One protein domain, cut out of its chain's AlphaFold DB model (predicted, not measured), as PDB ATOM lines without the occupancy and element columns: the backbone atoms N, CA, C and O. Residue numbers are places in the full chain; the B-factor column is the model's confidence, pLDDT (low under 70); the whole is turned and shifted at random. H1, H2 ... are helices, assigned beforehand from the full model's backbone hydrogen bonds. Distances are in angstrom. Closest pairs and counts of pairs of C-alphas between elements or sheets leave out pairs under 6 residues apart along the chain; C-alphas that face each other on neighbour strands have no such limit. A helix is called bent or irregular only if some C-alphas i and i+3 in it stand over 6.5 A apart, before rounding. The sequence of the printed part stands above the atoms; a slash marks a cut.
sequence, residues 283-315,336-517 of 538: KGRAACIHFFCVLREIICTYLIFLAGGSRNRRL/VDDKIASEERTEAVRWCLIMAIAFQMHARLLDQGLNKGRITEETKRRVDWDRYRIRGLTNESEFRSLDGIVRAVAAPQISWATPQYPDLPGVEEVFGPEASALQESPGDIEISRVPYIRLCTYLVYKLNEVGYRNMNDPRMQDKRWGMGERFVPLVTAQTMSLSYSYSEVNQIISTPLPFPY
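AT A GLANCE: This is residues 283 to 315 and 336 to 517 of the 538 residues of the protein "Hypothetical protein" of Symbiodinium sp. KB8 (UniProt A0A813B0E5). Four helices, H1, H3, H8 and H9, lie side by side in an up-and-down bundle, each running against the one before it in the chain, and H3 is the longest. H4 packs along H3 on the side away from H9, with H6 and H7 farther out, while the short H2 sits by the first residues of H3. The printed part has 215 residues with nine named helices, H1 to H9 in chain order, and no named strand; its class is all helix. It is flat, spanning 61 by 49 by 26 A, and only just compact, close to loose, with a radius of gyration of the C-alphas of 20.0 A.

IN THESE COORDINATES: H1, residues 283 to 305, is 32.1 A long and begins at C-alpha 283 (-3.443, 28.317, 28.061). H2 spans residues 310 to 315. H3, residues 336 to 371, is 49.8 A long and irregular, with C-alphas 364 and 367 7.1 A apart and a kink of 56 degrees near residue 365. H4, residues 377 to 392, is 22.6 A long, and H5 spans residues 396 to 407. H6, residues 424 to 431, is only just irregular, with C-alphas 425 and 428 6.8 A apart. H7 spans residues 435 to 438. H8, residues 455 to 469, is 20.8 A long. H9, residues 485 to 510, is 38.0 A long and ends at C-alpha 510 (5.127, 36.028, 35.761); it is only just irregular, with C-alphas 486 and 489 6.8 A apart.

HOW THE PARTS SIT: H1 and H9 touch, closest at the C-alphas of Ala 287 and Ser 501, 5.3 A apart, at a shallow tilt of 20 degrees, opposite ways. H3, the hub, touches H1, H2, H4, H8 and H9. With residues 348 to 362 alone it touches H8, closest at the C-alphas of Ala 358 and Cys 456, 6.0 A apart. H8 and H9 form a helical hairpin at a shallow tilt of 3 degrees, the closest C-alphas being those of Val 460 and Thr 495, 6.2 A apart. H1 and H8 are apart. H3 and H4 form a helical hairpin, closest at the C-alphas of Met 361 and Val 383, 5.8 A apart. H5 only just touches H4 and only just touches H8, with 3 pairs of C-alphas within 8 A in each case. H6 is close but not clearly touching to H4 and H7. In H1, H2, H4 and H8 every O i to N i+4 pair is within hydrogen-bond range; in H3 28 of 32 are, in H5 7 of 8, in H6 2 of 4 and in H9 20 of 22, and H7 is too short for such a pair.

THE WHOLE: The C-alphas farthest apart, of Arg 314 and Pro 516, are 66.1 A apart. Residues 316 to 335 are not printed, and C-alphas 315 and 336 are 15.8 A apart across the cut. The links H5 to H6, H7 to H8 and H8 to H9 are long. Mean pLDDT of the printed part is 81.8; it is under 70 at residues 410 to 443, 451 and 474 to 477.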
ATOM      1  N   LYS A 283      -3.003  28.214  26.666       88.56
ATOM      2  CA  LYS A 283      -3.443  28.317  28.061       88.56
ATOM      3  C   LYS A 283      -3.760  29.766  28.451       88.56
ATOM      4  O   LYS A 283      -4.828  30.030  28.989       88.56
ATOM      5  N   GLY A 284      -2.877  30.714  28.124       87.81
ATOM      6  CA  GLY A 284      -3.092  32.138  28.403       87.81
ATOM      7  C   GLY A 284      -4.309  32.694  27.669       87.81
ATOM      8  O   GLY A 284      -5.148  33.362  28.267       87.81
ATOM      9  N   ARG A 285      -4.462  32.345  26.387       89.12
ATOM     10  CA  ARG A 285      -5.635  32.712  25.590       89.12
ATOM     11  C   ARG A 285      -6.925  32.145  26.186       89.12
ATOM     12  O   ARG A 285      -7.906  32.878  26.280       89.12
ATOM     13  N   ALA A 286      -6.935  30.873  26.581       88.88
ATOM     14  CA  ALA A 286      -8.098  30.235  27.189       88.88
ATOM     15  C   ALA A 286      -8.484  30.909  28.515       88.88
ATOM     16  O   ALA A 286      -9.656  31.220  28.704       88.88
ATOM     17  N   ALA A 287      -7.509  31.218  29.377       88.94
ATOM     18  CA  ALA A 287      -7.748  31.911  30.643       88.94
ATOM     19  C   ALA A 287      -8.322  33.328  30.434       88.94
ATOM     20  O   ALA A 287      -9.283  33.707  31.103       88.94
ATOM     21  N   CYS A 288      -7.809  34.087  29.457       89.81
ATOM     22  CA  CYS A 288      -8.371  35.392  29.092       89.81
ATOM     23  C   CYS A 288      -9.809  35.280  28.562       89.81
ATOM     24  O   CYS A 288     -10.670  36.058  28.962       89.81
ATOM     25  N   ILE A 289     -10.090  34.315  27.679       92.06
ATOM     26  CA  ILE A 289     -11.450  34.088  27.162       92.06
ATOM     27  C   ILE A 289     -12.394  33.727  28.311       92.06
ATOM     28  O   ILE A 289     -13.477  34.298  28.414       92.06
ATOM     29  N   HIS A 290     -11.969  32.822  29.195       92.31
ATOM     30  CA  HIS A 290     -12.753  32.407  30.351       92.31
ATOM     31  C   HIS A 290     -13.083  33.594  31.267       92.31
ATOM     32  O   HIS A 290     -14.237  33.754  31.651       92.31
ATOM     33  N   PHE A 291     -12.120  34.483  31.532       94.00
ATOM     34  CA  PHE A 291     -12.340  35.705  32.312       94.00
ATOM     35  C   PHE A 291     -13.487  36.567  31.748       94.00
ATOM     36  O   PHE A 291     -14.393  36.958  32.487       94.00
ATOM     37  N   PHE A 292     -13.504  36.820  30.434       94.12
ATOM     38  CA  PHE A 292     -14.575  37.599  29.797       94.12
ATOM     39  C   PHE A 292     -15.909  36.845  29.715       94.12
ATOM     40  O   PHE A 292     -16.966  37.461  29.850       94.12
ATOM     41  N   CYS A 293     -15.882  35.520  29.541       94.38
ATOM     42  CA  CYS A 293     -17.087  34.694  29.624       94.38
ATOM     43  C   CYS A 293     -17.738  34.799  31.007       94.38
ATOM     44  O   CYS A 293     -18.942  35.032  31.082       94.38
ATOM     45  N   VAL A 294     -16.947  34.718  32.081       93.25
ATOM     46  CA  VAL A 294     -17.434  34.860  33.462       93.25
ATOM     47  C   VAL A 294     -17.995  36.262  33.708       93.25
ATOM     48  O   VAL A 294     -19.074  36.387  34.279       93.25
ATOM     49  N   LEU A 295     -17.339  37.328  33.230       92.81
ATOM     50  CA  LEU A 295     -17.894  38.688  33.321       92.81
ATOM     51  C   LEU A 295     -19.264  38.804  32.645       92.81
ATOM     52  O   LEU A 295     -20.190  39.386  33.210       92.81
ATOM     53  N   ARG A 296     -19.412  38.220  31.452       94.38
ATOM     54  CA  ARG A 296     -20.699  38.166  30.752       94.38
ATOM     55  C   ARG A 296     -21.735  37.377  31.552       94.38
ATOM     56  O   ARG A 296     -22.884  37.797  31.625       94.38
ATOM     57  N   GLU A 297     -21.351  36.252  32.144       92.81
ATOM     58  CA  GLU A 297     -22.250  35.448  32.973       92.81
ATOM     59  C   GLU A 297     -22.717  36.203  34.217       92.81
ATOM     60  O   GLU A 297     -23.907  36.153  34.514       92.81
ATOM     61  N   ILE A 298     -21.840  36.967  34.878       90.88
ATOM     62  CA  ILE A 298     -22.215  37.853  35.990       90.88
ATOM     63  C   ILE A 298     -23.269  38.861  35.520       90.88
ATOM     64  O   ILE A 298     -24.323  38.982  36.143       90.88
ATOM     65  N   ILE A 299     -23.042  39.537  34.388       92.00
ATOM     66  CA  ILE A 299     -24.018  40.477  33.811       92.00
ATOM     67  C   ILE A 299     -25.362  39.776  33.561       92.00
ATOM     68  O   ILE A 299     -26.407  40.272  33.983       92.00
ATOM     69  N   CYS A 300     -25.349  38.597  32.937       91.19
ATOM     70  CA  CYS A 300     -26.556  37.804  32.709       91.19
ATOM     71  C   CYS A 300     -27.269  37.434  34.019       91.19
ATOM     72  O   CYS A 300     -28.495  37.521  34.080       91.19
ATOM     73  N   THR A 301     -26.533  37.074  35.077       89.62
ATOM     74  CA  THR A 301     -27.088  36.784  36.408       89.62
ATOM     75  C   THR A 301     -27.894  37.977  36.930       89.62
ATOM     76  O   THR A 301     -29.053  37.810  37.317       89.62
ATOM     77  N   TYR A 302     -27.347  39.196  36.871       87.75
ATOM     78  CA  TYR A 302     -28.067  40.403  37.296       87.75
ATOM     79  C   TYR A 302     -29.260  40.738  36.390       87.75
ATOM     80  O   TYR A 302     -30.314  41.135  36.885       87.75
ATOM     81  N   LEU A 303     -29.150  40.540  35.074       86.12
ATOM     82  CA  LEU A 303     -30.266  40.788  34.153       86.12
ATOM     83  C   LEU A 303     -31.438  39.815  34.374       86.12
ATOM     84  O   LEU A 303     -32.597  40.220  34.295       86.12
ATOM     85  N   ILE A 304     -31.150  38.543  34.666       85.44
ATOM     86  CA  ILE A 304     -32.162  37.481  34.769       85.44
ATOM     87  C   ILE A 304     -32.785  37.409  36.167       85.44
ATOM     88  O   ILE A 304     -33.998  37.182  36.294       85.44
ATOM     89  N   PHE A 305     -31.978  37.532  37.222       85.75
ATOM     90  CA  PHE A 305     -32.424  37.232  38.586       85.75
ATOM     91  C   PHE A 305     -32.833  38.454  39.399       85.75
ATOM     92  O   PHE A 305     -33.561  38.293  40.377       85.75
ATOM     93  N   LEU A 306     -32.464  39.663  38.974       85.56
ATOM     94  CA  LEU A 306     -33.028  40.878  39.551       85.56
ATOM     95  C   LEU A 306     -34.459  41.042  39.015       85.56
ATOM     96  O   LEU A 306     -34.662  41.353  37.840       85.56
ATOM     97  N   ALA A 307     -35.463  40.748  39.841       74.69
ATOM     98  CA  ALA A 307     -36.845  40.583  39.388       74.69
ATOM     99  C   ALA A 307     -37.523  41.902  38.982       74.69
ATOM    100  O   ALA A 307     -38.405  41.880  38.123       74.69
ATOM    101  N   GLY A 308     -37.084  43.036  39.535       81.44
ATOM    102  CA  GLY A 308     -37.749  44.329  39.355       81.44
ATOM    103  C   GLY A 308     -39.080  44.441  40.102       81.44
ATOM    104  O   GLY A 308     -39.437  43.575  40.907       81.44
ATOM    105  N   GLY A 309     -39.785  45.532  39.826       81.81
ATOM    106  CA  GLY A 309     -41.093  45.860  40.373       81.81
ATOM    107  C   GLY A 309     -42.234  45.089  39.713       81.81
ATOM    108  O   GLY A 309     -42.052  44.063  39.040       81.81
ATOM    109  N   SER A 310     -43.453  45.567  39.937       78.88
ATOM    110  CA  SER A 310     -44.664  44.881  39.494       78.88
ATOM    111  C   SER A 310     -44.762  44.871  37.970       78.88
ATOM    112  O   SER A 310     -45.189  43.861  37.404       78.88
ATOM    113  N   ARG A 311     -44.293  45.932  37.292       82.62
ATOM    114  CA  ARG A 311     -44.259  46.005  35.824       82.62
ATOM    115  C   ARG A 311     -43.407  44.890  35.233       82.62
ATOM    116  O   ARG A 311     -43.885  44.130  34.391       82.62
ATOM    117  N   ASN A 312     -42.158  44.749  35.684       78.50
ATOM    118  CA  ASN A 312     -41.255  43.744  35.126       78.50
ATOM    119  C   ASN A 312     -41.748  42.314  35.404       78.50
ATOM    120  O   ASN A 312     -41.629  41.442  34.545       78.50
ATOM    121  N   ARG A 313     -42.387  42.070  36.557       76.00
ATOM    122  CA  ARG A 313     -43.044  40.782  36.843       76.00
ATOM    123  C   ARG A 313     -44.217  40.513  35.898       76.00
ATOM    124  O   ARG A 313     -44.299  39.414  35.351       76.00
ATOM    125  N   ARG A 314     -45.096  41.499  35.667       76.50
ATOM    126  CA  ARG A 314     -46.223  41.380  34.722       76.50
ATOM    127  C   ARG A 314     -45.740  41.090  33.301       76.50
ATOM    128  O   ARG A 314     -46.309  40.219  32.650       76.50
ATOM    129  N   LEU A 315     -44.682  41.766  32.844       75.38
ATOM    130  CA  LEU A 315     -44.090  41.561  31.516       75.38
ATOM    131  C   LEU A 315     -43.393  40.204  31.388       75.38
ATOM    132  O   LEU A 315     -43.613  39.501  30.405       75.38
ATOM    133  N   VAL A 336     -41.318  52.417  41.254       88.00
ATOM    134  CA  VAL A 336     -40.057  52.792  41.933       88.00
ATOM    135  C   VAL A 336     -39.096  51.599  42.013       88.00
ATOM    136  O   VAL A 336     -37.907  51.736  41.734       88.00
ATOM    137  N   ASP A 337     -39.629  50.410  42.301       87.44
ATOM    138  CA  ASP A 337     -38.881  49.149  42.354       87.44
ATOM    139  C   ASP A 337     -38.262  48.765  40.997       87.44
ATOM    140  O   ASP A 337     -37.181  48.176  40.945       87.44
ATOM    141  N   ASP A 338     -38.924  49.102  39.883       86.62
ATOM    142  CA  ASP A 338     -38.390  48.881  38.535       86.62
ATOM    143  C   ASP A 338     -37.250  49.845  38.216       86.62
ATOM    144  O   ASP A 338     -36.261  49.444  37.595       86.62
ATOM    145  N   LYS A 339     -37.360  51.098  38.674       89.25
ATOM    146  CA  LYS A 339     -36.293  52.090  38.534       89.25
ATOM    147  C   LYS A 339     -35.054  51.677  39.325       89.25
ATOM    148  O   LYS A 339     -33.978  51.612  38.737       89.25
ATOM    149  N   ILE A 340     -35.222  51.295  40.595       89.62
ATOM    150  CA  ILE A 340     -34.125  50.798  41.439       89.62
ATOM    151  C   ILE A 340     -33.481  49.570  40.792       89.62
ATOM    152  O   ILE A 340     -32.272  49.529  40.604       89.62
ATOM    153  N   ALA A 341     -34.273  48.590  40.350       88.31
ATOM    154  CA  ALA A 341     -33.730  47.411  39.685       88.31
ATOM    155  C   ALA A 341     -32.949  47.743  38.398       88.31
ATOM    156  O   ALA A 341     -31.950  47.094  38.084       88.31
ATOM    157  N   SER A 342     -33.398  48.737  37.633       89.31
ATOM    158  CA  SER A 342     -32.689  49.197  36.439       89.31
ATOM    159  C   SER A 342     -31.368  49.890  36.783       89.31
ATOM    160  O   SER A 342     -30.356  49.637  36.124       89.31
ATOM    161  N   GLU A 343     -31.361  50.734  37.815       90.56
ATOM    162  CA  GLU A 343     -30.156  51.389  38.335       90.56
ATOM    163  C   GLU A 343     -29.143  50.345  38.826       90.56
ATOM    164  O   GLU A 343     -27.985  50.371  38.417       90.56
ATOM    165  N   GLU A 344     -29.603  49.340  39.570       90.19
ATOM    166  CA  GLU A 344     -28.782  48.245  40.093       90.19
ATOM    167  C   GLU A 344     -28.174  47.358  38.996       90.19
ATOM    168  O   GLU A 344     -26.999  46.986  39.057       90.19
ATOM    169  N   ARG A 345     -28.931  47.047  37.935       89.62
ATOM    170  CA  ARG A 345     -28.385  46.346  36.757       89.62
ATOM    171  C   ARG A 345     -27.326  47.183  36.053       89.62
ATOM    172  O   ARG A 345     -26.288  46.652  35.657       89.62
ATOM    173  N   THR A 346     -27.589  48.478  35.895       91.19
ATOM    174  CA  THR A 346     -26.649  49.413  35.265       91.19
ATOM    175  C   THR A 346     -25.368  49.503  36.085       91.19
ATOM    176  O   THR A 346     -24.272  49.468  35.526       91.19
ATOM    177  N   GLU A 347     -25.484  49.526  37.412       91.44
ATOM    178  CA  GLU A 347     -24.343  49.523  38.315       91.44
ATOM    179  C   GLU A 347     -23.542  48.214  38.247       91.44
ATOM    180  O   GLU A 347     -22.313  48.259  38.161       91.44
ATOM    181  N   ALA A 348     -24.196  47.051  38.200       90.81
ATOM    182  CA  ALA A 348     -23.503  45.775  38.022       90.81
ATOM    183  C   ALA A 348     -22.711  45.728  36.699       90.81
ATOM    184  O   ALA A 348     -21.535  45.359  36.687       90.81
ATOM    185  N   VAL A 349     -23.319  46.174  35.592       92.88
ATOM    186  CA  VAL A 349     -22.650  46.268  34.282       92.88
ATOM    187  C   VAL A 349     -21.463  47.230  34.339       92.88
ATOM    188  O   VAL A 349     -20.378  46.896  33.861       92.88
ATOM    189  N   ARG A 350     -21.636  48.397  34.969       94.69
ATOM    190  CA  ARG A 350     -20.583  49.402  35.173       94.69
ATOM    191  C   ARG A 350     -19.371  48.806  35.893       94.69
ATOM    192  O   ARG A 350     -18.252  48.944  35.401       94.69
ATOM    193  N   TRP A 351     -19.573  48.081  36.994       95.00
ATOM    194  CA  TRP A 351     -18.482  47.423  37.722       95.00
ATOM    195  C   TRP A 351     -17.824  46.287  36.926       95.00
ATOM    196  O   TRP A 351     -16.600  46.142  36.978       95.00
ATOM    197  N   CYS A 352     -18.582  45.526  36.129       94.38
ATOM    198  CA  CYS A 352     -18.012  44.536  35.210       94.38
ATOM    199  C   CYS A 352     -17.134  45.179  34.118       94.38
ATOM    200  O   CYS A 352     -16.079  44.637  33.782       94.38
ATOM    201  N   LEU A 353     -17.519  46.347  33.591       94.88
ATOM    202  CA  LEU A 353     -16.706  47.104  32.629       94.88
ATOM    203  C   LEU A 353     -15.426  47.651  33.270       94.88
ATOM    204  O   LEU A 353     -14.346  47.521  32.692       94.88
ATOM    205  N   ILE A 354     -15.525  48.205  34.482       94.56
ATOM    206  CA  ILE A 354     -14.356  48.659  35.249       94.56
ATOM    207  C   ILE A 354     -13.396  47.486  35.492       94.56
ATOM    208  O   ILE A 354     -12.190  47.635  35.310       94.56
ATOM    209  N   MET A 355     -13.916  46.301  35.825       95.50
ATOM    210  CA  MET A 355     -13.122  45.079  35.983       95.50
ATOM    211  C   MET A 355     -12.399  44.661  34.697       95.50
ATOM    212  O   MET A 355     -11.222  44.303  34.745       95.50
ATOM    213  N   ALA A 356     -13.058  44.741  33.540       94.88
ATOM    214  CA  ALA A 356     -12.429  44.458  32.251       94.88
ATOM    215  C   ALA A 356     -11.264  45.419  31.946       94.88
ATOM    216  O   ALA A 356     -10.192  44.980  31.520       94.88
ATOM    217  N   ILE A 357     -11.450  46.718  32.203       93.50
ATOM    218  CA  ILE A 357     -10.405  47.735  32.007       93.50
ATOM    219  C   ILE A 357      -9.259  47.524  33.005       93.50
ATOM    220  O   ILE A 357      -8.094  47.544  32.617       93.50
ATOM    221  N   ALA A 358      -9.569  47.241  34.271       93.12
ATOM    222  CA  ALA A 358      -8.570  46.943  35.293       93.12
ATOM    223  C   ALA A 358      -7.733  45.704  34.943       93.12
ATOM    224  O   ALA A 358      -6.517  45.711  35.130       93.12
ATOM    225  N   PHE A 359      -8.358  44.665  34.386       93.56
ATOM    226  CA  PHE A 359      -7.663  43.476  33.903       93.56
ATOM    227  C   PHE A 359      -6.718  43.796  32.737       93.56
ATOM    228  O   PHE A 359      -5.566  43.356  32.735       93.56
ATOM    229  N   GLN A 360      -7.167  44.612  31.778       92.06
ATOM    230  CA  GLN A 360      -6.335  45.085  30.670       92.06
ATOM    231  C   GLN A 360      -5.133  45.901  31.167       92.06
ATOM    232  O   GLN A 360      -4.001  45.661  30.737       92.06
ATOM    233  N   MET A 361      -5.365  46.816  32.105       89.81
ATOM    234  CA  MET A 361      -4.325  47.627  32.731       89.81
ATOM    235  C   MET A 361      -3.314  46.756  33.490       89.81
ATOM    236  O   MET A 361      -2.105  46.929  33.335       89.81
ATOM    237  N   HIS A 362      -3.786  45.760  34.250       89.69
ATOM    238  CA  HIS A 362      -2.922  44.794  34.938       89.69
ATOM    239  C   HIS A 362      -2.045  44.021  33.953       89.69
ATOM    240  O   HIS A 362      -0.836  43.937  34.150       89.69
ATOM    241  N   ALA A 363      -2.618  43.516  32.858       88.62
ATOM    242  CA  ALA A 363      -1.866  42.782  31.841       88.62
ATOM    243  C   ALA A 363      -0.755  43.630  31.190       88.62
ATOM    244  O   ALA A 363       0.315  43.101  30.891       88.62
ATOM    245  N   ARG A 364      -0.975  44.943  31.014       87.81
ATOM    246  CA  ARG A 364       0.040  45.893  30.512       87.81
ATOM    247  C   ARG A 364       1.172  46.116  31.517       87.81
ATOM    248  O   ARG A 364       2.338  46.155  31.130       87.81
ATOM    249  N   LEU A 365       0.837  46.236  32.801       87.38
ATOM    250  CA  LEU A 365       1.801  46.501  33.873       87.38
ATOM    251  C   LEU A 365       2.591  45.265  34.309       87.38
ATOM    252  O   LEU A 365       3.675  45.408  34.867       87.38
ATOM    253  N   LEU A 366       2.070  44.058  34.094       84.94
ATOM    254  CA  LEU A 366       2.597  42.861  34.740       84.94
ATOM    255  C   LEU A 366       4.023  42.489  34.301       84.94
ATOM    256  O   LEU A 366       4.862  42.224  35.159       84.94
ATOM    257  N   ASP A 367       4.332  42.498  32.998       80.00
ATOM    258  CA  ASP A 367       5.678  42.131  32.524       80.00
ATOM    259  C   ASP A 367       6.723  43.223  32.803       80.00
ATOM    260  O   ASP A 367       7.754  42.964  33.422       80.00
ATOM    261  N   GLN A 368       6.471  44.454  32.357       80.69
ATOM    262  CA  GLN A 368       7.435  45.553  32.488       80.69
ATOM    263  C   GLN A 368       7.439  46.125  33.914       80.69
ATOM    264  O   GLN A 368       8.462  46.137  34.597       80.69
ATOM    265  N   GLY A 369       6.275  46.518  34.421       78.62
ATOM    266  CA  GLY A 369       6.169  47.159  35.726       78.62
ATOM    267  C   GLY A 369       6.409  46.209  36.889       78.62
ATOM    268  O   GLY A 369       7.343  46.394  37.658       78.62
ATOM    269  N   LEU A 370       5.581  45.178  37.030       79.25
ATOM    270  CA  LEU A 370       5.558  44.377  38.256       79.25
ATOM    271  C   LEU A 370       6.721  43.387  38.355       79.25
ATOM    272  O   LEU A 370       7.260  43.205  39.445       79.25
ATOM    273  N   ASN A 371       7.140  42.787  37.237       80.31
ATOM    274  CA  ASN A 371       8.273  41.857  37.237       80.31
ATOM    275  C   ASN A 371       9.621  42.582  37.094       80.31
ATOM    276  O   ASN A 371      10.564  42.270  37.820       80.31
ATOM    277  N   LYS A 372       9.734  43.549  36.168       84.31
ATOM    278  CA  LYS A 372      11.008  44.240  35.875       84.31
ATOM    279  C   LYS A 372      11.177  45.558  36.635       84.31
ATOM    280  O   LYS A 372      12.289  46.072  36.689       84.31
ATOM    281  N   GLY A 373      10.146  46.077  37.308       84.44
ATOM    282  CA  GLY A 373      10.215  47.308  38.111       84.44
ATOM    283  C   GLY A 373      10.347  48.593  37.300       84.44
ATOM    284  O   GLY A 373      10.661  49.622  37.884       84.44
ATOM    285  N   ARG A 374      10.173  48.543  35.973       85.94
ATOM    286  CA  ARG A 374      10.332  49.698  35.079       85.94
ATOM    287  C   ARG A 374       9.323  49.630  33.948       85.94
ATOM    288  O   ARG A 374       9.158  48.569  33.351       85.94
ATOM    289  N   ILE A 375       8.667  50.741  33.635       86.56
ATOM    290  CA  ILE A 375       7.779  50.839  32.470       86.56
ATOM    291  C   ILE A 375       8.294  51.852  31.465       86.56
ATOM    292  O   ILE A 375       8.852  52.889  31.818       86.56
ATOM    293  N   THR A 376       8.033  51.535  30.202       86.62
ATOM    294  CA  THR A 376       8.188  52.479  29.099       86.62
ATOM    295  C   THR A 376       7.105  53.553  29.166       86.62
ATOM    296  O   THR A 376       6.001  53.314  29.669       86.62
ATOM    297  N   GLU A 377       7.400  54.727  28.616       81.62
ATOM    298  CA  GLU A 377       6.454  55.841  28.536       81.62
ATOM    299  C   GLU A 377       5.174  55.468  27.774       81.62
ATOM    300  O   GLU A 377       4.071  55.770  28.221       81.62
ATOM    301  N   GLU A 378       5.294  54.707  26.685       83.19
ATOM    302  CA  GLU A 378       4.141  54.215  25.925       83.19
ATOM    303  C   GLU A 378       3.233  53.313  26.781       83.19
ATOM    304  O   GLU A 378       2.004  53.434  26.756       83.19
ATOM    305  N   THR A 379       3.816  52.429  27.600       85.19
ATOM    306  CA  THR A 379       3.040  51.619  28.550       85.19
ATOM    307  C   THR A 379       2.379  52.501  29.609       85.19
ATOM    308  O   THR A 379       1.205  52.286  29.917       85.19
ATOM    309  N   LYS A 380       3.085  53.512  30.136       84.19
ATOM    310  CA  LYS A 380       2.529  54.484  31.092       84.19
ATOM    311  C   LYS A 380       1.321  55.207  30.503       84.19
ATOM    312  O   LYS A 380       0.259  55.218  31.114       84.19
ATOM    313  N   ARG A 381       1.446  55.719  29.280       82.25
ATOM    314  CA  ARG A 381       0.384  56.436  28.571       82.25
ATOM    315  C   ARG A 381      -0.860  55.576  28.374       82.25
ATOM    316  O   ARG A 381      -1.977  56.027  28.612       82.25
ATOM    317  N   ARG A 382      -0.679  54.312  27.986       85.00
ATOM    318  CA  ARG A 382      -1.783  53.345  27.866       85.00
ATOM    319  C   ARG A 382      -2.474  53.087  29.204       85.00
ATOM    320  O   ARG A 382      -3.690  52.920  29.244       85.00
ATOM    321  N   VAL A 383      -1.713  53.046  30.293       86.00
ATOM    322  CA  VAL A 383      -2.251  52.904  31.652       86.00
ATOM    323  C   VAL A 383      -3.015  54.161  32.069       86.00
ATOM    324  O   VAL A 383      -4.119  54.046  32.591       86.00
ATOM    325  N   ASP A 384      -2.499  55.353  31.773       83.75
ATOM    326  CA  ASP A 384      -3.191  56.619  32.035       83.75
ATOM    327  C   ASP A 384      -4.491  56.742  31.222       83.75
ATOM    328  O   ASP A 384      -5.510  57.194  31.747       83.75
ATOM    329  N   TRP A 385      -4.507  56.230  29.990       85.00
ATOM    330  CA  TRP A 385      -5.728  56.097  29.196       85.00
ATOM    331  C   TRP A 385      -6.756  55.161  29.846       85.00
ATOM    332  O   TRP A 385      -7.945  55.480  29.917       85.00
ATOM    333  N   ASP A 386      -6.327  54.011  30.371       88.44
ATOM    334  CA  ASP A 386      -7.225  53.104  31.096       88.44
ATOM    335  C   ASP A 386      -7.762  53.748  32.383       88.44
ATOM    336  O   ASP A 386      -8.951  53.615  32.684       88.44
ATOM    337  N   ARG A 387      -6.927  54.499  33.115       86.56
ATOM    338  CA  ARG A 387      -7.345  55.277  34.296       86.56
ATOM    339  C   ARG A 387      -8.399  56.320  33.927       86.56
ATOM    340  O   ARG A 387      -9.415  56.414  34.615       86.56
ATOM    341  N   TYR A 388      -8.215  57.039  32.820       84.88
ATOM    342  CA  TYR A 388      -9.207  57.988  32.309       84.88
ATOM    343  C   TYR A 388     -10.548  57.308  31.991       84.88
ATOM    344  O   TYR A 388     -11.607  57.779  32.406       84.88
ATOM    345  N   ARG A 389     -10.520  56.138  31.339       87.56
ATOM    346  CA  ARG A 389     -11.738  55.352  31.071       87.56
ATOM    347  C   ARG A 389     -12.445  54.932  32.362       87.56
ATOM    348  O   ARG A 389     -13.669  55.004  32.431       87.56
ATOM    349  N   ILE A 390     -11.696  54.537  33.396       89.00
ATOM    350  CA  ILE A 390     -12.266  54.220  34.716       89.00
ATOM    351  C   ILE A 390     -12.895  55.468  35.348       89.00
ATOM    352  O   ILE A 390     -13.988  55.365  35.906       89.00
ATOM    353  N   ARG A 391     -12.274  56.651  35.224       85.62
ATOM    354  CA  ARG A 391     -12.851  57.919  35.708       85.62
ATOM    355  C   ARG A 391     -14.199  58.226  35.061       85.62
ATOM    356  O   ARG A 391     -15.102  58.658  35.769       85.62
ATOM    357  N   GLY A 392     -14.353  57.960  33.762       85.88
ATOM    358  CA  GLY A 392     -15.622  58.135  33.048       85.88
ATOM    359  C   GLY A 392     -16.741  57.186  33.504       85.88
ATOM    360  O   GLY A 392     -17.915  57.485  33.310       85.88
ATOM    361  N   LEU A 393     -16.395  56.060  34.138       88.81
ATOM    362  CA  LEU A 393     -17.343  55.069  34.659       88.81
ATOM    363  C   LEU A 393     -17.586  55.192  36.171       88.81
ATOM    364  O   LEU A 393     -18.370  54.421  36.723       88.81
ATOM    365  N   THR A 394     -16.898  56.098  36.868       89.69
ATOM    366  CA  THR A 394     -16.920  56.167  38.336       89.69
ATOM    367  C   THR A 394     -17.208  57.561  38.859       89.69
ATOM    368  O   THR A 394     -16.870  58.576  38.246       89.69
ATOM    369  N   ASN A 395     -17.807  57.607  40.047       90.06
ATOM    370  CA  ASN A 395     -17.936  58.845  40.801       90.06
ATOM    371  C   ASN A 395     -16.566  59.301  41.313       90.06
ATOM    372  O   ASN A 395     -15.614  58.526  41.379       90.06
ATOM    373  N   GLU A 396     -16.450  60.564  41.718       85.00
ATOM    374  CA  GLU A 396     -15.163  61.113  42.149       85.00
ATOM    375  C   GLU A 396     -14.577  60.382  43.372       85.00
ATOM    376  O   GLU A 396     -13.384  60.083  43.407       85.00
ATOM    377  N   SER A 397     -15.408  60.037  44.357       88.75
ATOM    378  CA  SER A 397     -14.992  59.299  45.558       88.75
ATOM    379  C   SER A 397     -14.562  57.858  45.254       88.75
ATOM    380  O   SER A 397     -13.545  57.380  45.766       88.75
ATOM    381  N   GLU A 398     -15.312  57.173  44.389       89.31
ATOM    382  CA  GLU A 398     -14.985  55.829  43.904       89.31
ATOM    383  C   GLU A 398     -13.665  55.845  43.134       89.31
ATOM    384  O   GLU A 398     -12.780  55.030  43.400       89.31
ATOM    385  N   PHE A 399     -13.504  56.817  42.232       89.50
ATOM    386  CA  PHE A 399     -12.292  56.982  41.448       89.50
ATOM    387  C   PHE A 399     -11.079  57.210  42.345       89.50
ATOM    388  O   PHE A 399     -10.076  56.529  42.176       89.50
ATOM    389  N   ARG A 400     -11.169  58.104  43.341       85.94
ATOM    390  CA  ARG A 400     -10.076  58.340  44.304       85.94
ATOM    391  C   ARG A 400      -9.652  57.055  45.017       85.94
ATOM    392  O   ARG A 400      -8.461  56.845  45.231       85.94
ATOM    393  N   SER A 401     -10.607  56.183  45.342       88.06
ATOM    394  CA  SER A 401     -10.330  54.902  46.003       88.06
ATOM    395  C   SER A 401      -9.606  53.920  45.071       88.06
ATOM    396  O   SER A 401      -8.606  53.321  45.461       88.06
ATOM    397  N   LEU A 402     -10.071  53.788  43.823       88.56
ATOM    398  CA  LEU A 402      -9.439  52.933  42.808       88.56
ATOM    399  C   LEU A 402      -8.053  53.456  42.407       88.56
ATOM    400  O   LEU A 402      -7.093  52.692  42.317       88.56
ATOM    401  N   ASP A 403      -7.940  54.764  42.199       85.62
ATOM    402  CA  ASP A 403      -6.709  55.430  41.795       85.62
ATOM    403  C   ASP A 403      -5.652  55.388  42.903       85.62
ATOM    404  O   ASP A 403      -4.469  55.238  42.612       85.62
ATOM    405  N   GLY A 404      -6.061  55.418  44.176       84.12
ATOM    406  CA  GLY A 404      -5.162  55.202  45.312       84.12
ATOM    407  C   GLY A 404      -4.452  53.843  45.263       84.12
ATOM    408  O   GLY A 404      -3.248  53.769  45.510       84.12
ATOM    409  N   ILE A 405      -5.160  52.778  44.864       85.31
ATOM    410  CA  ILE A 405      -4.578  51.432  44.699       85.31
ATOM    411  C   ILE A 405      -3.571  51.410  43.546       85.31
ATOM    412  O   ILE A 405      -2.510  50.800  43.648       85.31
ATOM    413  N   VAL A 406      -3.900  52.088  42.447       83.31
ATOM    414  CA  VAL A 406      -3.037  52.193  41.267       83.31
ATOM    415  C   VAL A 406      -1.764  52.969  41.631       83.31
ATOM    416  O   VAL A 406      -0.665  52.459  41.440       83.31
ATOM    417  N   ARG A 407      -1.871  54.131  42.284       78.44
ATOM    418  CA  ARG A 407      -0.712  54.930  42.728       78.44
ATOM    419  C   ARG A 407       0.191  54.240  43.733       78.44
ATOM    420  O   ARG A 407       1.392  54.483  43.703       78.44
ATOM    421  N   ALA A 408      -0.351  53.373  44.587       75.19
ATOM    422  CA  ALA A 408       0.467  52.592  45.512       75.19
ATOM    423  C   ALA A 408       1.524  51.739  44.780       75.19
ATOM    424  O   ALA A 408       2.561  51.419  45.349       75.19
ATOM    425  N   VAL A 409       1.298  51.416  43.500       72.75
ATOM    426  CA  VAL A 409       2.243  50.673  42.654       72.75
ATOM    427  C   VAL A 409       3.407  51.548  42.153       72.75
ATOM    428  O   VAL A 409       4.454  51.015  41.803       72.75
ATOM    429  N   ALA A 410       3.286  52.877  42.131       68.00
ATOM    430  CA  ALA A 410       4.280  53.770  41.533       68.00
ATOM    431  C   ALA A 410       5.376  54.205  42.534       68.00
ATOM    432  O   ALA A 410       5.077  54.551  43.678       68.00
ATOM    433  N   ALA A 411       6.649  54.208  42.108       62.16
ATOM    434  CA  ALA A 411       7.785  54.667  42.916       62.16
ATOM    435  C   ALA A 411       8.620  55.713  42.146       62.16
ATOM    436  O   ALA A 411       9.096  55.401  41.061       62.16
ATOM    437  N   PRO A 412       8.837  56.937  42.670       63.12
ATOM    438  CA  PRO A 412       8.154  57.547  43.814       63.12
ATOM    439  C   PRO A 412       6.656  57.751  43.521       63.12
ATOM    440  O   PRO A 412       6.272  57.921  42.368       63.12
ATOM    441  N   GLN A 413       5.808  57.794  44.556       60.47
ATOM    442  CA  GLN A 413       4.334  57.911  44.444       60.47
ATOM    443  C   GLN A 413       3.842  59.136  43.636       60.47
ATOM    444  O   GLN A 413       2.667  59.239  43.290       60.47
ATOM    445  N   ILE A 414       4.750  60.065  43.330       58.22
ATOM    446  CA  ILE A 414       4.535  61.299  42.570       58.22
ATOM    447  C   ILE A 414       4.502  61.034  41.051       58.22
ATOM    448  O   ILE A 414       3.900  61.809  40.312       58.22
ATOM    449  N   SER A 415       5.087  59.932  40.560       61.84
ATOM    450  CA  SER A 415       5.183  59.654  39.113       61.84
ATOM    451  C   SER A 415       3.821  59.449  38.435       61.84
ATOM    452  O   SER A 415       3.693  59.676  37.228       61.84
ATOM    453  N   TRP A 416       2.797  59.094  39.220       67.25
ATOM    454  CA  TRP A 416       1.386  59.005  38.834       67.25
ATOM    455  C   TRP A 416       0.517  60.054  39.548       67.25
ATOM    456  O   TRP A 416      -0.594  59.750  40.001       67.25
ATOM    457  N   ALA A 417       1.010  61.294  39.651       62.00
ATOM    458  CA  ALA A 417       0.212  62.444  40.078       62.00
ATOM    459  C   ALA A 417      -1.140  62.488  39.340       62.00
ATOM    460  O   ALA A 417      -1.248  62.020  38.206       62.00
ATOM    461  N   THR A 418      -2.182  63.013  39.998       57.25
ATOM    462  CA  THR A 418      -3.526  63.106  39.409       57.25
ATOM    463  C   THR A 418      -3.418  63.872  38.099       57.25
ATOM    464  O   THR A 418      -3.076  65.056  38.152       57.25
ATOM    465  N   PRO A 419      -3.711  63.261  36.941       56.78
ATOM    466  CA  PRO A 419      -3.926  64.054  35.748       56.78
ATOM    467  C   PRO A 419      -5.074  65.014  36.071       56.78
ATOM    468  O   PRO A 419      -6.103  64.584  36.604       56.78
ATOM    469  N   GLN A 420      -4.911  66.310  35.804       57.25
ATOM    470  CA  GLN A 420      -6.085  67.165  35.673       57.25
ATOM    471  C   GLN A 420      -6.821  66.611  34.463       57.25
ATOM    472  O   GLN A 420      -6.341  66.758  33.351       57.25
ATOM    473  N   TYR A 421      -7.888  65.848  34.686       58.00
ATOM    474  CA  TYR A 421      -8.670  65.290  33.595       58.00
ATOM    475  C   TYR A 421      -9.441  66.450  32.971       58.00
ATOM    476  O   TYR A 421     -10.355  66.952  33.632       58.00
ATOM    477  N   PRO A 422      -9.071  66.922  31.769       54.50
ATOM    478  CA  PRO A 422      -9.861  67.949  31.124       54.50
ATOM    479  C   PRO A 422     -11.235  67.366  30.773       54.50
ATOM    480  O   PRO A 422     -11.406  66.142  30.662       54.50
ATOM    481  N   ASP A 423     -12.218  68.241  30.584       57.34
ATOM    482  CA  ASP A 423     -13.477  67.859  29.951       57.34
ATOM    483  C   ASP A 423     -13.194  67.152  28.606       57.34
ATOM    484  O   ASP A 423     -12.133  67.340  28.008       57.34
ATOM    485  N   LEU A 424     -14.145  66.350  28.107       55.06
ATOM    486  CA  LEU A 424     -14.033  65.577  26.851       55.06
ATOM    487  C   LEU A 424     -13.327  66.296  25.667       55.06
ATOM    488  O   LEU A 424     -12.609  65.607  24.943       55.06
ATOM    489  N   PRO A 425     -13.454  67.629  25.457       55.28
ATOM    490  CA  PRO A 425     -12.723  68.343  24.405       55.28
ATOM    491  C   PRO A 425     -11.189  68.374  24.562       55.28
ATOM    492  O   PRO A 425     -10.496  68.433  23.557       55.28
ATOM    493  N   GLY A 426     -10.639  68.306  25.781       59.59
ATOM    494  CA  GLY A 426      -9.184  68.346  26.025       59.59
ATOM    495  C   GLY A 426      -8.501  66.973  25.996       59.59
ATOM    496  O   GLY A 426      -7.306  66.851  26.249       59.59
ATOM    497  N   VAL A 427      -9.252  65.906  25.713       63.56
ATOM    498  CA  VAL A 427      -8.730  64.531  25.679       63.56
ATOM    499  C   VAL A 427      -7.829  64.309  24.466       63.56
ATOM    500  O   VAL A 427      -6.817  63.618  24.581       63.56
ATOM    501  N   GLU A 428      -8.163  64.907  23.319       61.28
ATOM    502  CA  GLU A 428      -7.338  64.838  22.105       61.28
ATOM    503  C   GLU A 428      -6.006  65.579  22.280       61.28
ATOM    504  O   GLU A 428      -4.983  65.114  21.786       61.28
ATOM    505  N   GLU A 429      -5.975  66.654  23.068       63.28
ATOM    506  CA  GLU A 429      -4.743  67.394  23.370       63.28
ATOM    507  C   GLU A 429      -3.777  66.603  24.267       63.28
ATOM    508  O   GLU A 429      -2.566  66.776  24.172       63.28
ATOM    509  N   VAL A 430      -4.288  65.706  25.122       64.44
ATOM    510  CA  VAL A 430      -3.470  64.901  26.053       64.44
ATOM    511  C   VAL A 430      -3.131  63.519  25.477       64.44
ATOM    512  O   VAL A 430      -2.023  63.003  25.639       64.44
ATOM    513  N   PHE A 431      -4.079  62.887  24.785       66.25
ATOM    514  CA  PHE A 431      -3.963  61.503  24.310       66.25
ATOM    515  C   PHE A 431      -3.930  61.371  22.780       66.25
ATOM    516  O   PHE A 431      -3.785  60.256  22.276       66.25
ATOM    517  N   GLY A 432      -4.016  62.475  22.033       61.81
ATOM    518  CA  GLY A 432      -3.937  62.479  20.575       61.81
ATOM    519  C   GLY A 432      -2.533  62.187  20.031       61.81
ATOM    520  O   GLY A 432      -1.541  62.222  20.765       61.81
ATOM    521  N   PRO A 433      -2.417  61.879  18.730       58.81
ATOM    522  CA  PRO A 433      -1.138  61.566  18.094       58.81
ATOM    523  C   PRO A 433      -0.133  62.728  18.159       58.81
ATOM    524  O   PRO A 433       1.063  62.480  18.271       58.81
ATOM    525  N   GLU A 434      -0.603  63.979  18.163       56.09
ATOM    526  CA  GLU A 434       0.247  65.179  18.241       56.09
ATOM    527  C   GLU A 434       0.808  65.430  19.652       56.09
ATOM    528  O   GLU A 434       1.937  65.895  19.793       56.09
ATOM    529  N   ALA A 435       0.087  65.018  20.702       57.00
ATOM    530  CA  ALA A 435       0.535  65.129  22.094       57.00
ATOM    531  C   ALA A 435       1.821  64.324  22.370       57.00
ATOM    532  O   ALA A 435       2.650  64.721  23.185       57.00
ATOM    533  N   SER A 436       2.025  63.218  21.641       52.06
ATOM    534  CA  SER A 436       3.240  62.394  21.720       52.06
ATOM    535  C   SER A 436       4.508  63.095  21.247       52.06
ATOM    536  O   SER A 436       5.595  62.649  21.598       52.06
ATOM    537  N   ALA A 437       4.392  64.140  20.428       51.38
ATOM    538  CA  ALA A 437       5.548  64.848  19.885       51.38
ATOM    539  C   ALA A 437       6.022  65.999  20.790       51.38
ATOM    540  O   ALA A 437       7.136  66.482  20.612       51.38
ATOM    541  N   LEU A 438       5.187  66.444  21.738       47.25
ATOM    542  CA  LEU A 438       5.395  67.677  22.510       47.25
ATOM    543  C   LEU A 438       5.884  67.453  23.950       47.25
ATOM    544  O   LEU A 438       6.238  68.421  24.620       47.25
ATOM    545  N   GLN A 439       5.914  66.212  24.439       56.09
ATOM    546  CA  GLN A 439       6.341  65.903  25.804       56.09
ATOM    547  C   GLN A 439       7.765  65.328  25.784       56.09
ATOM    548  O   GLN A 439       7.993  64.234  25.275       56.09
ATOM    549  N   GLU A 440       8.743  66.087  26.295       51.47
ATOM    550  CA  GLU A 440      10.114  65.594  26.476       51.47
ATOM    551  C   GLU A 440      10.094  64.357  27.381       51.47
ATOM    552  O   GLU A 440       9.610  64.415  28.512       51.47
ATOM    553  N   SER A 441      10.591  63.238  26.850       53.12
ATOM    554  CA  SER A 441      10.470  61.905  27.440       53.12
ATOM    555  C   SER A 441      11.253  61.812  28.758       53.12
ATOM    556  O   SER A 441      12.492  61.817  28.738       53.12
ATOM    557  N   PRO A 442      10.594  61.703  29.927       56.47
ATOM    558  CA  PRO A 442      11.284  61.227  31.109       56.47
ATOM    559  C   PRO A 442      11.623  59.754  30.847       56.47
ATOM    560  O   PRO A 442      10.756  58.987  30.429       56.47
ATOM    561  N   GLY A 443      12.882  59.359  31.054       67.12
ATOM    562  CA  GLY A 443      13.325  57.972  30.868       67.12
ATOM    563  C   GLY A 443      12.515  56.942  31.676       67.12
ATOM    564  O   GLY A 443      11.571  57.287  32.384       67.12
ATOM    565  N   ASP A 444      12.892  55.660  31.574       75.81
ATOM    566  CA  ASP A 444      12.219  54.527  32.235       75.81
ATOM    567  C   ASP A 444      11.642  54.878  33.620       75.81
ATOM    568  O   ASP A 444      12.372  55.222  34.552       75.81
ATOM    569  N   ILE A 445      10.320  54.757  33.765       81.12
ATOM    570  CA  ILE A 445       9.634  55.103  35.013       81.12
ATOM    571  C   ILE A 445       9.716  53.909  35.951       81.12
ATOM    572  O   ILE A 445       9.272  52.806  35.610       81.12
ATOM    573  N   GLU A 446      10.254  54.129  37.146       81.75
ATOM    574  CA  GLU A 446      10.374  53.084  38.154       81.75
ATOM    575  C   GLU A 446       9.018  52.752  38.797       81.75
ATOM    576  O   GLU A 446       8.157  53.597  39.052       81.75
ATOM    577  N   ILE A 447       8.807  51.459  39.023       82.06
ATOM    578  CA  ILE A 447       7.597  50.903  39.621       82.06
ATOM    579  C   ILE A 447       7.975  50.108  40.859       82.06
ATOM    580  O   ILE A 447       8.911  49.304  40.856       82.06
ATOM    581  N   SER A 448       7.189  50.302  41.916       79.69
ATOM    582  CA  SER A 448       7.313  49.537  43.144       79.69
ATOM    583  C   SER A 448       6.982  48.067  42.891       79.69
ATOM    584  O   SER A 448       5.911  47.715  42.392       79.69
ATOM    585  N   ARG A 449       7.902  47.186  43.289       78.81
ATOM    586  CA  ARG A 449       7.705  45.727  43.256       78.81
ATOM    587  C   ARG A 449       7.039  45.191  44.526       78.81
ATOM    588  O   ARG A 449       6.848  43.984  44.654       78.81
ATOM    589  N   VAL A 450       6.699  46.070  45.470       76.56
ATOM    590  CA  VAL A 450       6.066  45.692  46.737       76.56
ATOM    591  C   VAL A 450       4.693  45.057  46.456       76.56
ATOM    592  O   VAL A 450       3.943  45.544  45.600       76.56
ATOM    593  N   PRO A 451       4.344  43.951  47.139       66.50
ATOM    594  CA  PRO A 451       3.057  43.293  46.963       66.50
ATOM    595  C   PRO A 451       1.934  44.129  47.593       66.50
ATOM    596  O   PRO A 451       1.593  43.967  48.760       66.50
ATOM    597  N   TYR A 452       1.342  45.025  46.807       73.00
ATOM    598  CA  TYR A 452       0.096  45.707  47.161       73.00
ATOM    599  C   TYR A 452      -1.128  44.902  46.719       73.00
ATOM    600  O   TYR A 452      -1.056  44.077  45.798       73.00
ATOM    601  N   ILE A 453      -2.276  45.191  47.341       77.19
ATOM    602  CA  ILE A 453      -3.573  44.714  46.852       77.19
ATOM    603  C   ILE A 453      -3.724  45.168  45.399       77.19
ATOM    604  O   ILE A 453      -3.558  46.340  45.072       77.19
ATOM    605  N   ARG A 454      -4.012  44.219  44.512       85.06
ATOM    606  CA  ARG A 454      -4.178  44.496  43.085       85.06
ATOM    607  C   ARG A 454      -5.588  45.009  42.819       85.06
ATOM    608  O   ARG A 454      -6.546  44.558  43.448       85.06
ATOM    609  N   LEU A 455      -5.720  45.901  41.838       89.19
ATOM    610  CA  LEU A 455      -7.001  46.519  41.494       89.19
ATOM    611  C   LEU A 455      -8.081  45.476  41.162       89.19
ATOM    612  O   LEU A 455      -9.196  45.574  41.664       89.19
ATOM    613  N   CYS A 456      -7.741  44.436  40.394       91.56
ATOM    614  CA  CYS A 456      -8.673  43.350  40.077       91.56
ATOM    615  C   CYS A 456      -9.180  42.637  41.338       91.56
ATOM    616  O   CYS A 456     -10.362  42.335  41.440       91.56
ATOM    617  N   THR A 457      -8.318  42.408  42.331       91.06
ATOM    618  CA  THR A 457      -8.711  41.778  43.600       91.06
ATOM    619  C   THR A 457      -9.685  42.662  44.376       91.06
ATOM    620  O   THR A 457     -10.715  42.175  44.831       91.06
ATOM    621  N   TYR A 458      -9.417  43.968  44.467       92.06
ATOM    622  CA  TYR A 458     -10.347  44.925  45.077       92.06
ATOM    623  C   TYR A 458     -11.711  44.936  44.371       92.06
ATOM    624  O   TYR A 458     -12.758  44.908  45.014       92.06
ATOM    625  N   LEU A 459     -11.708  44.915  43.037       93.75
ATOM    626  CA  LEU A 459     -12.933  44.930  42.244       93.75
ATOM    627  C   LEU A 459     -13.757  43.640  42.385       93.75
ATOM    628  O   LEU A 459     -14.977  43.694  42.268       93.75
ATOM    629  N   VAL A 460     -13.132  42.495  42.686       93.38
ATOM    630  CA  VAL A 460     -13.861  41.257  43.019       93.38
ATOM    631  C   VAL A 460     -14.672  41.457  44.302       93.38
ATOM    632  O   VAL A 460     -15.848  41.097  44.342       93.38
ATOM    633  N   TYR A 461     -14.086  42.091  45.324       91.56
ATOM    634  CA  TYR A 461     -14.820  42.441  46.544       91.56
ATOM    635  C   TYR A 461     -15.956  43.422  46.262       91.56
ATOM    636  O   TYR A 461     -17.053  43.224  46.777       91.56
ATOM    637  N   LYS A 462     -15.741  44.420  45.395       91.25
ATOM    638  CA  LYS A 462     -16.802  45.354  44.992       91.25
ATOM    639  C   LYS A 462     -17.951  44.682  44.243       91.25
ATOM    640  O   LYS A 462     -19.106  44.964  44.539       91.25
ATOM    641  N   LEU A 463     -17.664  43.750  43.335       91.62
ATOM    642  CA  LEU A 463     -18.704  42.971  42.654       91.62
ATOM    643  C   LEU A 463     -19.518  42.112  43.632       91.62
ATOM    644  O   LEU A 463     -20.736  42.008  43.485       91.62
ATOM    645  N   ASN A 464     -18.865  41.535  44.643       90.69
ATOM    646  CA  ASN A 464     -19.552  40.805  45.708       90.69
ATOM    647  C   ASN A 464     -20.393  41.738  46.592       90.69
ATOM    648  O   ASN A 464     -21.529  41.401  46.901       90.69
ATOM    649  N   GLU A 465     -19.882  42.918  46.959       90.62
ATOM    650  CA  GLU A 465     -20.621  43.932  47.726       90.62
ATOM    651  C   GLU A 465     -21.923  44.332  47.020       90.62
ATOM    652  O   GLU A 465     -22.980  44.330  47.646       90.62
ATOM    653  N   VAL A 466     -21.875  44.584  45.705       88.88
ATOM    654  CA  VAL A 466     -23.073  44.863  44.888       88.88
ATOM    655  C   VAL A 466     -24.040  43.673  44.894       88.88
ATOM    656  O   VAL A 466     -25.254  43.856  45.007       88.88
ATOM    657  N   GLY A 467     -23.517  42.447  44.834       86.94
ATOM    658  CA  GLY A 467     -24.323  41.227  44.900       86.94
ATOM    659  C   GLY A 467     -25.065  41.089  46.223       86.94
ATOM    660  O   GLY A 467     -26.280  40.898  46.233       86.94
ATOM    661  N   TYR A 468     -24.352  41.258  47.337       87.12
ATOM    662  CA  TYR A 468     -24.930  41.203  48.678       87.12
ATOM    663  C   TYR A 468     -25.878  42.369  48.955       87.12
ATOM    664  O   TYR A 468     -26.924  42.168  49.568       87.12
ATOM    665  N   ARG A 469     -25.583  43.574  48.447       86.81
ATOM    666  CA  ARG A 469     -26.485  44.731  48.552       86.81
ATOM    667  C   ARG A 469     -27.841  44.439  47.919       86.81
ATOM    668  O   ARG A 469     -28.863  44.858  48.456       86.81
ATOM    669  N   ASN A 470     -27.864  43.697  46.817       86.50
ATOM    670  CA  ASN A 470     -29.081  43.377  46.072       86.50
ATOM    671  C   ASN A 470     -29.787  42.104  46.541       86.50
ATOM    672  O   ASN A 470     -30.806  41.720  45.963       86.50
ATOM    673  N   MET A 471     -29.273  41.459  47.584       85.12
ATOM    674  CA  MET A 471     -29.834  40.243  48.148       85.12
ATOM    675  C   MET A 471     -31.070  40.534  49.008       85.12
ATOM    676  O   MET A 471     -31.126  41.531  49.731       85.12
ATOM    677  N   ASN A 472     -32.053  39.638  48.931       83.06
ATOM    678  CA  ASN A 472     -33.190  39.572  49.843       83.06
ATOM    679  C   ASN A 472     -32.914  38.624  51.005       83.06
ATOM    680  O   ASN A 472     -32.354  37.547  50.793       83.06
ATOM    681  N   ASP A 473     -33.371  39.000  52.200       74.44
ATOM    682  CA  ASP A 473     -33.309  38.141  53.378       74.44
ATOM    683  C   ASP A 473     -34.227  36.908  53.173       74.44
ATOM    684  O   ASP A 473     -35.360  37.045  52.688       74.44
ATOM    685  N   PRO A 474     -33.762  35.683  53.489       59.25
ATOM    686  CA  PRO A 474     -34.574  34.466  53.413       59.25
ATOM    687  C   PRO A 474     -35.870  34.501  54.225       59.25
ATOM    688  O   PRO A 474     -36.826  33.811  53.866       59.25
ATOM    689  N   ARG A 475     -35.911  35.258  55.326       59.31
ATOM    690  CA  ARG A 475     -37.072  35.345  56.223       59.31
ATOM    691  C   ARG A 475     -37.945  36.557  55.940       59.31
ATOM    692  O   ARG A 475     -39.151  36.497  56.175       59.31
ATOM    693  N   MET A 476     -37.355  37.627  55.416       58.78
ATOM    694  CA  MET A 476     -38.047  38.867  55.091       58.78
ATOM    695  C   MET A 476     -37.724  39.275  53.650       58.78
ATOM    696  O   MET A 476     -36.629  39.719  53.323       58.78
ATOM    697  N   GLN A 477     -38.693  39.123  52.744       68.25
ATOM    698  CA  GLN A 477     -38.571  39.620  51.367       68.25
ATOM    699  C   GLN A 477     -38.753  41.146  51.323       68.25
ATOM    700  O   GLN A 477     -39.644  41.656  50.642       68.25
ATOM    701  N   ASP A 478     -37.915  41.868  52.068       73.19
ATOM    702  CA  ASP A 478     -38.028  43.313  52.269       73.19
ATOM    703  C   ASP A 478     -37.889  44.084  50.955       73.19
ATOM    704  O   ASP A 478     -38.573  45.086  50.743       73.19
ATOM    705  N   LYS A 479     -37.056  43.597  50.022       81.62
ATOM    706  CA  LYS A 479     -36.880  44.223  48.706       81.62
ATOM    707  C   LYS A 479     -37.665  43.451  47.659       81.62
ATOM    708  O   LYS A 479     -37.245  42.413  47.153       81.62
ATOM    709  N   ARG A 480     -38.788  44.008  47.214       78.62
ATOM    710  CA  ARG A 480     -39.595  43.420  46.124       78.62
ATOM    711  C   ARG A 480     -38.802  43.215  44.825       78.62
ATOM    712  O   ARG A 480     -39.104  42.294  44.065       78.62
ATOM    713  N   TRP A 481     -37.776  44.032  44.608       82.25
ATOM    714  CA  TRP A 481     -36.886  44.011  43.448       82.25
ATOM    715  C   TRP A 481     -35.622  43.150  43.619       82.25
ATOM    716  O   TRP A 481     -34.962  42.856  42.619       82.25
ATOM    717  N   GLY A 482     -35.287  42.746  44.849       82.81
ATOM    718  CA  GLY A 482     -34.033  42.066  45.183       82.81
ATOM    719  C   GLY A 482     -33.910  40.640  44.635       82.81
ATOM    720  O   GLY A 482     -34.889  39.982  44.265       82.81
ATOM    721  N   MET A 483     -32.676  40.146  44.599       85.69
ATOM    722  CA  MET A 483     -32.327  38.781  44.216       85.69
ATOM    723  C   MET A 483     -32.526  37.829  45.403       85.69
ATOM    724  O   MET A 483     -32.133  38.127  46.526       85.69
ATOM    725  N   GLY A 484     -33.133  36.663  45.168       83.00
ATOM    726  CA  GLY A 484     -33.287  35.651  46.221       83.00
ATOM    727  C   GLY A 484     -31.947  35.043  46.654       83.00
ATOM    728  O   GLY A 484     -31.086  34.797  45.811       83.00
ATOM    729  N   GLU A 485     -31.807  34.719  47.942       82.44
ATOM    730  CA  GLU A 485     -30.585  34.159  48.551       82.44
ATOM    731  C   GLU A 485     -30.031  32.922  47.819       82.44
ATOM    732  O   GLU A 485     -28.823  32.745  47.700       82.44
ATOM    733  N   ARG A 486     -30.896  32.089  47.230       83.88
ATOM    734  CA  ARG A 486     -30.482  30.903  46.451       83.88
ATOM    735  C   ARG A 486     -29.503  31.199  45.305       83.88
ATOM    736  O   ARG A 486     -28.885  30.276  44.787       83.88
ATOM    737  N   PHE A 487     -29.396  32.456  44.873       82.75
ATOM    738  CA  PHE A 487     -28.479  32.888  43.819       82.75
ATOM    739  C   PHE A 487     -27.139  33.411  44.357       82.75
ATOM    740  O   PHE A 487     -26.224  33.647  43.574       82.75
ATOM    741  N   VAL A 488     -26.972  33.526  45.677       80.25
ATOM    742  CA  VAL A 488     -25.696  33.893  46.311       80.25
ATOM    743  C   VAL A 488     -24.593  32.900  45.971       80.25
ATOM    744  O   VAL A 488     -23.538  33.349  45.528       80.25
ATOM    745  N   PRO A 489     -24.804  31.569  46.070       86.81
ATOM    746  CA  PRO A 489     -23.767  30.620  45.679       86.81
ATOM    747  C   PRO A 489     -23.362  30.778  44.211       86.81
ATOM    748  O   PRO A 489     -22.202  30.565  43.878       86.81
ATOM    749  N   LEU A 490     -24.292  31.197  43.342       89.00
ATOM    750  CA  LEU A 490     -24.016  31.435  41.928       89.00
ATOM    751  C   LEU A 490     -23.117  32.662  41.726       89.00
ATOM    752  O   LEU A 490     -22.096  32.548  41.052       89.00
ATOM    753  N   VAL A 491     -23.457  33.809  42.326       85.81
ATOM    754  CA  VAL A 491     -22.639  35.033  42.221       85.81
ATOM    755  C   VAL A 491     -21.255  34.806  42.830       85.81
ATOM    756  O   VAL A 491     -20.252  35.150  42.209       85.81
ATOM    757  N   THR A 492     -21.180  34.154  43.993       88.38
ATOM    758  CA  THR A 492     -19.909  33.818  44.649       88.38
ATOM    759  C   THR A 492     -19.068  32.861  43.806       88.38
ATOM    760  O   THR A 492     -17.865  33.070  43.661       88.38
ATOM    761  N   ALA A 493     -19.672  31.831  43.205       92.00
ATOM    762  CA  ALA A 493     -18.953  30.929  42.309       92.00
ATOM    763  C   ALA A 493     -18.390  31.683  41.093       92.00
ATOM    764  O   ALA A 493     -17.223  31.508  40.749       92.00
ATOM    765  N   GLN A 494     -19.179  32.581  40.496       93.25
ATOM    766  CA  GLN A 494     -18.744  33.401  39.366       93.25
ATOM    767  C   GLN A 494     -17.585  34.338  39.747       93.25
ATOM    768  O   GLN A 494     -16.592  34.418  39.021       93.25
ATOM    769  N   THR A 495     -17.644  35.018  40.894       92.44
ATOM    770  CA  THR A 495     -16.554  35.906  41.334       92.44
ATOM    771  C   THR A 495     -15.294  35.138  41.748       92.44
ATOM    772  O   THR A 495     -14.181  35.605  41.487       92.44
ATOM    773  N   MET A 496     -15.430  33.924  42.294       93.00
ATOM    774  CA  MET A 496     -14.301  33.010  42.511       93.00
ATOM    775  C   MET A 496     -13.659  32.568  41.190       93.00
ATOM    776  O   MET A 496     -12.436  32.642  41.055       93.00
ATOM    777  N   SER A 497     -14.457  32.177  40.191       94.25
ATOM    778  CA  SER A 497     -13.964  31.830  38.850       94.25
ATOM    779  C   SER A 497     -13.220  32.993  38.190       94.25
ATOM    780  O   SER A 497     -12.182  32.785  37.562       94.25
ATOM    781  N   LEU A 498     -13.696  34.225  38.387       93.88
ATOM    782  CA  LEU A 498     -13.037  35.435  37.901       93.88
ATOM    783  C   LEU A 498     -11.647  35.625  38.536       93.88
ATOM    784  O   LEU A 498     -10.668  35.887  37.834       93.88
ATOM    785  N   SER A 499     -11.551  35.435  39.856       93.56
ATOM    786  CA  SER A 499     -10.287  35.499  40.604       93.56
ATOM    787  C   SER A 499      -9.303  34.397  40.185       93.56
ATOM    788  O   SER A 499      -8.100  34.647  40.043       93.56
ATOM    789  N   TYR A 500      -9.808  33.188  39.916       93.69
ATOM    790  CA  TYR A 500      -9.001  32.074  39.418       93.69
ATOM    791  C   TYR A 500      -8.403  32.378  38.040       93.69
ATOM    792  O   TYR A 500      -7.188  32.280  37.870       93.69
ATOM    793  N   SER A 501      -9.213  32.832  37.077       92.00
ATOM    794  CA  SER A 501      -8.719  33.195  35.740       92.00
ATOM    795  C   SER A 501      -7.719  34.347  35.777       92.00
ATOM    796  O   SER A 501      -6.707  34.312  35.076       92.00
ATOM    797  N   TYR A 502      -7.956  35.344  36.631       93.19
ATOM    798  CA  TYR A 502      -6.990  36.412  36.879       93.19
ATOM    799  C   TYR A 502      -5.653  35.860  37.403       93.19
ATOM    800  O   TYR A 502      -4.591  36.230  36.898       93.19
ATOM    801  N   SER A 503      -5.697  34.939  38.366       92.56
ATOM    802  CA  SER A 503      -4.504  34.314  38.950       92.56
ATOM    803  C   SER A 503      -3.749  33.446  37.940       92.56
ATOM    804  O   SER A 503      -2.520  33.501  37.893       92.56
ATOM    805  N   GLU A 504      -4.457  32.703  37.086       92.31
ATOM    806  CA  GLU A 504      -3.846  31.938  35.994       92.31
ATOM    807  C   GLU A 504      -3.116  32.844  35.007       92.31
ATOM    808  O   GLU A 504      -1.963  32.577  34.669       92.31
ATOM    809  N   VAL A 505      -3.745  33.934  34.559       91.31
ATOM    810  CA  VAL A 505      -3.100  34.894  33.649       91.31
ATOM    811  C   VAL A 505      -1.881  35.519  34.317       91.31
ATOM    812  O   VAL A 505      -0.819  35.620  33.700       91.31
ATOM    813  N   ASN A 506      -2.002  35.864  35.600       91.19
ATOM    814  CA  ASN A 506      -0.899  36.399  36.380       91.19
ATOM    815  C   ASN A 506       0.286  35.420  36.433       91.19
ATOM    816  O   ASN A 506       1.413  35.807  36.132       91.19
ATOM    817  N   GLN A 507       0.025  34.145  36.733       90.88
ATOM    818  CA  GLN A 507       1.032  33.083  36.745       90.88
ATOM    819  C   GLN A 507       1.655  32.878  35.357       90.88
ATOM    820  O   GLN A 507       2.875  32.777  35.229       90.88
ATOM    821  N   ILE A 508       0.835  32.847  34.303       90.00
ATOM    822  CA  ILE A 508       1.283  32.648  32.920       90.00
ATOM    823  C   ILE A 508       2.149  33.804  32.436       90.00
ATOM    824  O   ILE A 508       2.944  33.589  31.534       90.00
ATOM    825  N   ILE A 509       2.037  35.010  32.978       87.56
ATOM    826  CA  ILE A 509       2.915  36.121  32.593       87.56
ATOM    827  C   ILE A 509       4.158  36.164  33.492       87.56
ATOM    828  O   ILE A 509       5.263  36.323  32.979       87.56
ATOM    829  N   SER A 510       4.014  35.948  34.803       87.31
ATOM    830  CA  SER A 510       5.127  36.028  35.761       87.31
ATOM    831  C   SER A 510       6.132  34.881  35.668       87.31
ATOM    832  O   SER A 510       7.289  35.060  36.042       87.31
ATOM    833  N   THR A 511       5.736  33.718  35.145       88.06
ATOM    834  CA  THR A 511       6.607  32.534  35.062       88.06
ATOM    835  C   THR A 511       7.022  32.228  33.617       88.06
ATOM    836  O   THR A 511       6.453  31.321  33.018       88.06
ATOM    837  N   PRO A 512       7.943  32.979  32.962       84.69
ATOM    838  CA  PRO A 512       8.442  32.710  31.598       84.69
ATOM    839  C   PRO A 512       8.985  31.286  31.422       84.69
ATOM    840  O   PRO A 512       9.283  30.594  32.390       84.69
ATOM    841  N   LEU A 513       9.062  30.817  30.166       83.75
ATOM    842  CA  LEU A 513       9.724  29.546  29.875       83.75
ATOM    843  C   LEU A 513      11.151  29.629  30.432       83.75
ATOM    844  O   LEU A 513      11.744  30.709  30.342       83.75
ATOM    845  N   PRO A 514      11.700  28.532  30.983       84.69
ATOM    846  CA  PRO A 514      12.993  28.559  31.649       84.69
ATOM    847  C   PRO A 514      14.047  29.292  30.817       84.69
ATOM    848  O   PRO A 514      14.318  28.942  29.665       84.69
ATOM    849  N   PHE A 515      14.634  30.328  31.412       74.31
ATOM    850  CA  PHE A 515      15.597  31.205  30.753       74.31
ATOM    851  C   PHE A 515      16.798  30.445  30.150       74.31
ATOM    852  O   PHE A 515      17.111  30.703  28.985       74.31
ATOM    853  N   PRO A 516      17.394  29.435  30.825       77.44
ATOM    854  CA  PRO A 516      18.483  28.645  30.245       77.44
ATOM    855  C   PRO A 516      18.085  27.938  28.948       77.44
ATOM    856  O   PRO A 516      18.871  27.870  28.012       77.44
ATOM    857  N   TYR A 517      16.838  27.477  28.846       75.25
ATOM    858  CA  TYR A 517      16.330  26.817  27.646       75.25
ATOM    859  C   TYR A 517      16.186  27.798  26.475       75.25
ATOM    860  O   TYR A 517      16.470  27.465  25.321       75.25
TER     861      TYR A 517